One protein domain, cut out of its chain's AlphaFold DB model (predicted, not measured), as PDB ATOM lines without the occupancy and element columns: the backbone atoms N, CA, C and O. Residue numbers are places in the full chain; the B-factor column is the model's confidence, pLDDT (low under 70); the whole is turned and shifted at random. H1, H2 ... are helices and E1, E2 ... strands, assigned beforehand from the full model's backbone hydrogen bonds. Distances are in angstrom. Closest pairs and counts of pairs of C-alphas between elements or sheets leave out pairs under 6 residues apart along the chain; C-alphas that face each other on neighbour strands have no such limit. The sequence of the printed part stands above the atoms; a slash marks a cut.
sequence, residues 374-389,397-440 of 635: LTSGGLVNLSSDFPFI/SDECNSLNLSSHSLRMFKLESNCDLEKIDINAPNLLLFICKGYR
ATOM      1  N   LEU A 374     -40.508   1.530 -48.704       50.75
ATOM      2  CA  LEU A 374     -39.628   1.174 -47.569       50.75
ATOM      3  C   LEU A 374     -38.115   1.344 -47.885       50.75
ATOM      4  O   LEU A 374     -37.312   1.395 -46.958       50.75
ATOM      5  N   THR A 375     -37.719   1.485 -49.163       44.50
ATOM      6  CA  THR A 375     -36.355   1.845 -49.620       44.50
ATOM      7  C   THR A 375     -36.368   2.557 -50.985       44.50
ATOM      8  O   THR A 375     -37.351   2.487 -51.716       44.50
ATOM      9  N   SER A 376     -35.245   3.178 -51.382       37.22
ATOM     10  CA  SER A 376     -35.060   3.998 -52.601       37.22
ATOM     11  C   SER A 376     -35.257   3.293 -53.962       37.22
ATOM     12  O   SER A 376     -34.876   3.852 -54.989       37.22
ATOM     13  N   GLY A 377     -35.804   2.072 -53.991       43.53
ATOM     14  CA  GLY A 377     -36.044   1.270 -55.197       43.53
ATOM     15  C   GLY A 377     -37.430   0.613 -55.283       43.53
ATOM     16  O   GLY A 377     -37.635  -0.208 -56.174       43.53
ATOM     17  N   GLY A 378     -38.367   0.946 -54.388       51.66
ATOM     18  CA  GLY A 378     -39.715   0.364 -54.352       51.66
ATOM     19  C   GLY A 378     -39.941  -0.626 -53.203       51.66
ATOM     20  O   GLY A 378     -39.158  -0.714 -52.255       51.66
ATOM     21  N   LEU A 379     -41.071  -1.342 -53.255       50.06
ATOM     22  CA  LEU A 379     -41.530  -2.211 -52.171       50.06
ATOM     23  C   LEU A 379     -40.684  -3.489 -52.034       50.06
ATOM     24  O   LEU A 379     -40.798  -4.421 -52.821       50.06
ATOM     25  N   VAL A 380     -39.945  -3.521 -50.923       57.28
ATOM     26  CA  VAL A 380     -39.863  -4.640 -49.974       57.28
ATOM     27  C   VAL A 380     -38.952  -5.819 -50.339       57.28
ATOM     28  O   VAL A 380     -39.384  -6.906 -50.720       57.28
ATOM     29  N   ASN A 381     -37.673  -5.677 -49.990       58.09
ATOM     30  CA  ASN A 381     -36.880  -6.827 -49.566       58.09
ATOM     31  C   ASN A 381     -36.934  -6.936 -48.028       58.09
ATOM     32  O   ASN A 381     -35.958  -6.628 -47.352       58.09
ATOM     33  N   LEU A 382     -38.069  -7.376 -47.449       66.12
ATOM     34  CA  LEU A 382     -38.172  -7.594 -45.986       66.12
ATOM     35  C   LEU A 382     -37.034  -8.474 -45.462       66.12
ATOM     36  O   LEU A 382     -36.631  -8.335 -44.316       66.12
ATOM     37  N   SER A 383     -36.510  -9.374 -46.296       63.75
ATOM     38  CA  SER A 383     -35.391 -10.235 -45.923       63.75
ATOM     39  C   SER A 383     -34.134  -9.456 -45.506       63.75
ATOM     40  O   SER A 383     -33.374  -9.976 -44.691       63.75
ATOM     41  N   SER A 384     -33.890  -8.250 -46.041       69.19
ATOM     42  CA  SER A 384     -32.749  -7.414 -45.631       69.19
ATOM     43  C   SER A 384     -33.087  -6.510 -44.455       69.19
ATOM     44  O   SER A 384     -32.326  -6.453 -43.491       69.19
ATOM     45  N   ASP A 385     -34.224  -5.824 -44.529       71.50
ATOM     46  CA  ASP A 385     -34.529  -4.720 -43.613       71.50
ATOM     47  C   ASP A 385     -35.195  -5.227 -42.325       71.50
ATOM     48  O   ASP A 385     -35.051  -4.641 -41.252       71.50
ATOM     49  N   PHE A 386     -35.885  -6.367 -42.423       79.56
ATOM     50  CA  PHE A 386     -36.708  -6.955 -41.374       79.56
ATOM     51  C   PHE A 386     -36.598  -8.497 -41.338       79.56
ATOM     52  O   PHE A 386     -37.596  -9.208 -41.508       79.56
ATOM     53  N   PRO A 387     -35.399  -9.056 -41.089       80.12
ATOM     54  CA  PRO A 387     -35.111 -10.483 -41.285       80.12
ATOM     55  C   PRO A 387     -35.862 -11.446 -40.348       80.12
ATOM     56  O   PRO A 387     -35.818 -12.656 -40.565       80.12
ATOM     57  N   PHE A 388     -36.518 -10.939 -39.298       87.12
ATOM     58  CA  PHE A 388     -37.204 -11.739 -38.273       87.12
ATOM     59  C   PHE A 388     -38.730 -11.556 -38.260       87.12
ATOM     60  O   PHE A 388     -39.396 -12.116 -37.392       87.12
ATOM     61  N   ILE A 389     -39.300 -10.796 -39.201       90.38
ATOM     62  CA  ILE A 389     -40.747 -10.545 -39.228       90.38
ATOM     63  C   ILE A 389     -41.512 -11.832 -39.536       90.38
ATOM     64  O   ILE A 389     -41.294 -12.464 -40.572       90.38
ATOM     65  N   SER A 397     -51.744   3.424 -49.508       65.69
ATOM     66  CA  SER A 397     -52.675   4.557 -49.668       65.69
ATOM     67  C   SER A 397     -53.240   4.707 -51.086       65.69
ATOM     68  O   SER A 397     -54.358   5.187 -51.234       65.69
ATOM     69  N   ASP A 398     -52.505   4.259 -52.108       63.66
ATOM     70  CA  ASP A 398     -52.887   4.361 -53.522       63.66
ATOM     71  C   ASP A 398     -52.988   2.991 -54.205       63.66
ATOM     72  O   ASP A 398     -52.537   1.963 -53.681       63.66
ATOM     73  N   GLU A 399     -53.552   2.988 -55.421       59.06
ATOM     74  CA  GLU A 399     -53.617   1.812 -56.285       59.06
ATOM     75  C   GLU A 399     -52.227   1.191 -56.480       59.06
ATOM     76  O   GLU A 399     -51.310   1.708 -57.120       59.06
ATOM     77  N   CYS A 400     -52.088   0.022 -55.882       63.53
ATOM     78  CA  CYS A 400     -50.912  -0.818 -55.897       63.53
ATOM     79  C   CYS A 400     -50.591  -1.303 -57.323       63.53
ATOM     80  O   CYS A 400     -51.217  -2.222 -57.855       63.53
ATOM     81  N   ASN A 401     -49.581  -0.685 -57.948       64.19
ATOM     82  CA  ASN A 401     -49.153  -1.008 -59.315       64.19
ATOM     83  C   ASN A 401     -48.456  -2.370 -59.446       64.19
ATOM     84  O   ASN A 401     -48.570  -3.013 -60.485       64.19
ATOM     85  N   SER A 402     -47.705  -2.793 -58.432       75.50
ATOM     86  CA  SER A 402     -47.089  -4.122 -58.333       75.50
ATOM     87  C   SER A 402     -46.514  -4.311 -56.939       75.50
ATOM     88  O   SER A 402     -45.893  -3.386 -56.410       75.50
ATOM     89  N   LEU A 403     -46.671  -5.502 -56.369       79.69
ATOM     90  CA  LEU A 403     -46.174  -5.839 -55.040       79.69
ATOM     91  C   LEU A 403     -45.292  -7.081 -55.128       79.69
ATOM     92  O   LEU A 403     -45.795  -8.163 -55.406       79.69
ATOM     93  N   ASN A 404     -44.004  -6.933 -54.828       81.12
ATOM     94  CA  ASN A 404     -43.078  -8.055 -54.713       81.12
ATOM     95  C   ASN A 404     -42.660  -8.198 -53.248       81.12
ATOM     96  O   ASN A 404     -42.157  -7.252 -52.650       81.12
ATOM     97  N   LEU A 405     -42.872  -9.375 -52.665       84.06
ATOM     98  CA  LEU A 405     -42.583  -9.649 -51.262       84.06
ATOM     99  C   LEU A 405     -41.687 -10.878 -51.139       84.06
ATOM    100  O   LEU A 405     -42.085 -11.977 -51.510       84.06
ATOM    101  N   SER A 406     -40.495 -10.713 -50.563       85.44
ATOM    102  CA  SER A 406     -39.561 -11.815 -50.304       85.44
ATOM    103  C   SER A 406     -39.198 -11.892 -48.822       85.44
ATOM    104  O   SER A 406     -38.562 -10.978 -48.283       85.44
ATOM    105  N   SER A 407     -39.594 -12.976 -48.149       86.94
ATOM    106  CA  SER A 407     -39.271 -13.212 -46.735       86.94
ATOM    107  C   SER A 407     -39.332 -14.687 -46.350       86.94
ATOM    108  O   SER A 407     -40.341 -15.356 -46.544       86.94
ATOM    109  N   HIS A 408     -38.268 -15.189 -45.724       87.69
ATOM    110  CA  HIS A 408     -38.216 -16.570 -45.237       87.69
ATOM    111  C   HIS A 408     -38.804 -16.732 -43.830       87.69
ATOM    112  O   HIS A 408     -39.166 -17.843 -43.460       87.69
ATOM    113  N   SER A 409     -38.894 -15.665 -43.036       90.12
ATOM    114  CA  SER A 409     -39.445 -15.707 -41.674       90.12
ATOM    115  C   SER A 409     -40.959 -15.509 -41.639       90.12
ATOM    116  O   SER A 409     -41.597 -15.857 -40.649       90.12
ATOM    117  N   LEU A 410     -41.535 -14.953 -42.708       91.25
ATOM    118  CA  LEU A 410     -42.925 -14.525 -42.732       91.25
ATOM    119  C   LEU A 410     -43.887 -15.713 -42.675       91.25
ATOM    120  O   LEU A 410     -43.802 -16.638 -43.480       91.25
ATOM    121  N   ARG A 411     -44.833 -15.648 -41.736       92.94
ATOM    122  CA  ARG A 411     -45.849 -16.677 -41.481       92.94
ATOM    123  C   ARG A 411     -47.260 -16.165 -41.726       92.94
ATOM    124  O   ARG A 411     -48.118 -16.941 -42.142       92.94
ATOM    125  N   MET A 412     -47.492 -14.876 -41.496       92.75
ATOM    126  CA  MET A 412     -48.752 -14.202 -41.774       92.75
ATOM    127  C   MET A 412     -48.495 -12.936 -42.582       92.75
ATOM    128  O   MET A 412     -47.726 -12.072 -42.167       92.75
ATOM    129  N   PHE A 413     -49.195 -12.807 -43.701       91.38
ATOM    130  CA  PHE A 413     -49.216 -11.591 -44.492       91.38
ATOM    131  C   PHE A 413     -50.655 -11.131 -44.685       91.38
ATOM    132  O   PHE A 413     -51.500 -11.890 -45.154       91.38
ATOM    133  N   LYS A 414     -50.940  -9.882 -44.332       90.56
ATOM    134  CA  LYS A 414     -52.231  -9.253 -44.561       90.56
ATOM    135  C   LYS A 414     -52.053  -8.002 -45.412       90.56
ATOM    136  O   LYS A 414     -51.293  -7.107 -45.057       90.56
ATOM    137  N   LEU A 415     -52.786  -7.959 -46.512       87.19
ATOM    138  CA  LEU A 415     -52.810  -6.871 -47.470       87.19
ATOM    139  C   LEU A 415     -54.215  -6.272 -47.502       87.19
ATOM    140  O   LEU A 415     -55.191  -6.969 -47.785       87.19
ATOM    141  N   GLU A 416     -54.303  -4.989 -47.180       84.25
ATOM    142  CA  GLU A 416     -55.488  -4.159 -47.364       84.25
ATOM    143  C   GLU A 416     -55.300  -3.318 -48.617       84.25
ATOM    144  O   GLU A 416     -54.673  -2.267 -48.583       84.25
ATOM    145  N   SER A 417     -55.745  -3.840 -49.753       77.56
ATOM    146  CA  SER A 417     -55.610  -3.158 -51.029       77.56
ATOM    147  C   SER A 417     -56.555  -3.742 -52.066       77.56
ATOM    148  O   SER A 417     -56.865  -4.934 -52.053       77.56
ATOM    149  N   ASN A 418     -56.906  -2.904 -53.035       73.69
ATOM    150  CA  ASN A 418     -57.565  -3.311 -54.268       73.69
ATOM    151  C   ASN A 418     -56.546  -3.710 -55.363       73.69
ATOM    152  O   ASN A 418     -56.874  -3.650 -56.545       73.69
ATOM    153  N   CYS A 419     -55.305  -4.095 -54.997       73.38
ATOM    154  CA  CYS A 419     -54.302  -4.610 -55.942       73.38
ATOM    155  C   CYS A 419     -54.903  -5.749 -56.791       73.38
ATOM    156  O   CYS A 419     -55.506  -6.685 -56.257       73.38
ATOM    157  N   ASP A 420     -54.614  -5.751 -58.091       78.94
ATOM    158  CA  ASP A 420     -54.809  -6.943 -58.917       78.94
ATOM    159  C   ASP A 420     -53.875  -8.064 -58.431       78.94
ATOM    160  O   ASP A 420     -52.657  -7.877 -58.326       78.94
ATOM    161  N   LEU A 421     -54.443  -9.239 -58.149       83.56
ATOM    162  CA  LEU A 421     -53.709 -10.405 -57.654       83.56
ATOM    163  C   LEU A 421     -52.584 -10.831 -58.611       83.56
ATOM    164  O   LEU A 421     -51.550 -11.332 -58.167       83.56
ATOM    165  N   GLU A 422     -52.721 -10.593 -59.920       82.44
ATOM    166  CA  GLU A 422     -51.660 -10.912 -60.886       82.44
ATOM    167  C   GLU A 422     -50.380 -10.111 -60.646       82.44
ATOM    168  O   GLU A 422     -49.277 -10.623 -60.859       82.44
ATOM    169  N   LYS A 423     -50.521  -8.890 -60.131       83.00
ATOM    170  CA  LYS A 423     -49.426  -7.954 -59.867       83.00
ATOM    171  C   LYS A 423     -48.749  -8.190 -58.512       83.00
ATOM    172  O   LYS A 423     -47.822  -7.460 -58.166       83.00
ATOM    173  N   ILE A 424     -49.196  -9.197 -57.758       85.56
ATOM    174  CA  ILE A 424     -48.643  -9.576 -56.454       85.56
ATOM    175  C   ILE A 424     -47.754 -10.811 -56.605       85.56
ATOM    176  O   ILE A 424     -48.253 -11.896 -56.904       85.56
ATOM    177  N   ASP A 425     -46.455 -10.681 -56.369       85.50
ATOM    178  CA  ASP A 425     -45.515 -11.797 -56.271       85.50
ATOM    179  C   ASP A 425     -45.045 -11.986 -54.824       85.50
ATOM    180  O   ASP A 425     -44.586 -11.048 -54.172       85.50
ATOM    181  N   ILE A 426     -45.173 -13.209 -54.309       87.88
ATOM    182  CA  ILE A 426     -44.826 -13.544 -52.926       87.88
ATOM    183  C   ILE A 426     -43.885 -14.743 -52.932       87.88
ATOM    184  O   ILE A 426     -44.279 -15.873 -53.214       87.88
ATOM    185  N   ASN A 427     -42.644 -14.495 -52.533       87.56
ATOM    186  CA  ASN A 427     -41.642 -15.506 -52.245       87.56
ATOM    187  C   ASN A 427     -41.464 -15.634 -50.727       87.56
ATOM    188  O   ASN A 427     -40.543 -15.069 -50.129       87.56
ATOM    189  N   ALA A 428     -42.387 -16.358 -50.095       89.62
ATOM    190  CA  ALA A 428     -42.367 -16.613 -48.660       89.62
ATOM    191  C   ALA A 428     -42.679 -18.091 -48.365       89.62
ATOM    192  O   ALA A 428     -43.841 -18.451 -48.188       89.62
ATOM    193  N   PRO A 429     -41.664 -18.978 -48.323       87.50
ATOM    194  CA  PRO A 429     -41.883 -20.426 -48.244       87.50
ATOM    195  C   PRO A 429     -42.514 -20.895 -46.922       87.50
ATOM    196  O   PRO A 429     -43.097 -21.973 -46.876       87.50
ATOM    197  N   ASN A 430     -42.397 -20.100 -45.856       89.44
ATOM    198  CA  ASN A 430     -42.967 -20.399 -44.538       89.44
ATOM    199  C   ASN A 430     -44.310 -19.686 -44.291       89.44
ATOM    200  O   ASN A 430     -44.811 -19.696 -43.163       89.44
ATOM    201  N   LEU A 431     -44.896 -19.083 -45.332       91.88
ATOM    202  CA  LEU A 431     -46.167 -18.381 -45.238       91.88
ATOM    203  C   LEU A 431     -47.305 -19.375 -44.987       91.88
ATOM    204  O   LEU A 431     -47.557 -20.284 -45.777       91.88
ATOM    205  N   LEU A 432     -48.008 -19.184 -43.875       92.38
ATOM    206  CA  LEU A 432     -49.131 -20.023 -43.460       92.38
ATOM    207  C   LEU A 432     -50.473 -19.340 -43.698       92.38
ATOM    208  O   LEU A 432     -51.462 -20.026 -43.931       92.38
ATOM    209  N   LEU A 433     -50.517 -18.011 -43.651       92.75
ATOM    210  CA  LEU A 433     -51.745 -17.260 -43.856       92.75
ATOM    211  C   LEU A 433     -51.490 -16.024 -44.713       92.75
ATOM    212  O   LEU A 433     -50.711 -15.154 -44.329       92.75
ATOM    213  N   PHE A 434     -52.184 -15.935 -45.845       92.94
ATOM    214  CA  PHE A 434     -52.258 -14.726 -46.656       92.94
ATOM    215  C   PHE A 434     -53.692 -14.199 -46.670       92.94
ATOM    216  O   PHE A 434     -54.590 -14.893 -47.132       92.94
ATOM    217  N   ILE A 435     -53.910 -12.981 -46.178       90.12
ATOM    218  CA  ILE A 435     -55.219 -12.322 -46.191       90.12
ATOM    219  C   ILE A 435     -55.152 -11.138 -47.151       90.12
ATOM    220  O   ILE A 435     -54.423 -10.186 -46.893       90.12
ATOM    221  N   CYS A 436     -55.954 -11.169 -48.207       87.50
ATOM    222  CA  CYS A 436     -56.167 -10.043 -49.106       87.50
ATOM    223  C   CYS A 436     -57.580  -9.501 -48.883       87.50
ATOM    224  O   CYS A 436     -58.559 -10.236 -49.028       87.50
ATOM    225  N   LYS A 437     -57.703  -8.228 -48.516       82.69
ATOM    226  CA  LYS A 437     -58.996  -7.556 -48.352       82.69
ATOM    227  C   LYS A 437     -58.982  -6.200 -49.042       82.69
ATOM    228  O   LYS A 437     -57.925  -5.582 -49.117       82.69
ATOM    229  N   GLY A 438     -60.141  -5.744 -49.494       75.44
ATOM    230  CA  GLY A 438     -60.300  -4.338 -49.849       75.44
ATOM    231  C   GLY A 438     -60.452  -3.444 -48.604       75.44
ATOM    232  O   GLY A 438     -60.506  -3.935 -47.470       75.44
ATOM    233  N   TYR A 439     -60.498  -2.133 -48.830       65.81
ATOM    234  CA  TYR A 439     -60.621  -1.067 -47.832       65.81
ATOM    235  C   TYR A 439     -61.994  -1.010 -47.128       65.81
ATOM    236  O   TYR A 439     -62.103  -0.610 -45.973       65.81
ATOM    237  N   ARG A 440     -63.078  -1.408 -47.792       57.09
ATOM    238  CA  ARG A 440     -64.470  -1.208 -47.349       57.09
ATOM    239  C   ARG A 440     -65.027  -2.361 -46.514       57.09
ATOM    240  O   ARG A 440     -66.068  -2.194 -45.872       57.09
TER     241      ARG A 440
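AT A GLANCE: This is residues 374 to 389 and 397 to 440 of the 635 residues of the protein "F-box domain, Leucine-rich repeat domain, L domain-like protein" of Artemisia annua (UniProt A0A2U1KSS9). With little regular structure, residues 403 to 437 wind in two stacked turns, a short solenoid whose parallel pairs E1 with E3 and E2 with E4 make two sides. The 60 printed residues run H1, E1, E2, E3, E4, mostly strand, with only 22 in named elements. The whole is compact, radius of gyration of the C-alphas 11.6 A, spanning 30 by 29 by 18 A.

HOW THE PARTS SIT: Start at H1, residues 382 to 385, too short for an O i to N i+4 pair; its one O i to N i+3 pair is within range. Its closest C-alphas to E1, residues 403 to 406, are Leu 382 and Ser 406, 6.2 A. E2, residues 412 to 416, is apart from E1. E3, residues 424 to 427, is parallel to E1 at 4 degrees, with N 405 and O 425 within hydrogen-bond range at 2.8 A. E4, residues 433 to 437, is parallel to E2 at 5 degrees, with N 413 and O 433 at 2.9 A.

IN THESE COORDINATES: Find C-alpha 382 at (-38.172, -7.594, -45.986), where H1 begins its 5.2 A. E1 and E3 each run 10.1 A, E2 13.3 A and E4 12.9 A, to C-alpha 437 at (-58.996, -7.556, -48.352).

THE WHOLE: C-alphas 389 and 397 stand 21.9 A apart across the cut, residues 390 to 396. No link printed whole is long. Residues 374 to 384, 397 to 401 and 439 to 440 have pLDDT under 70.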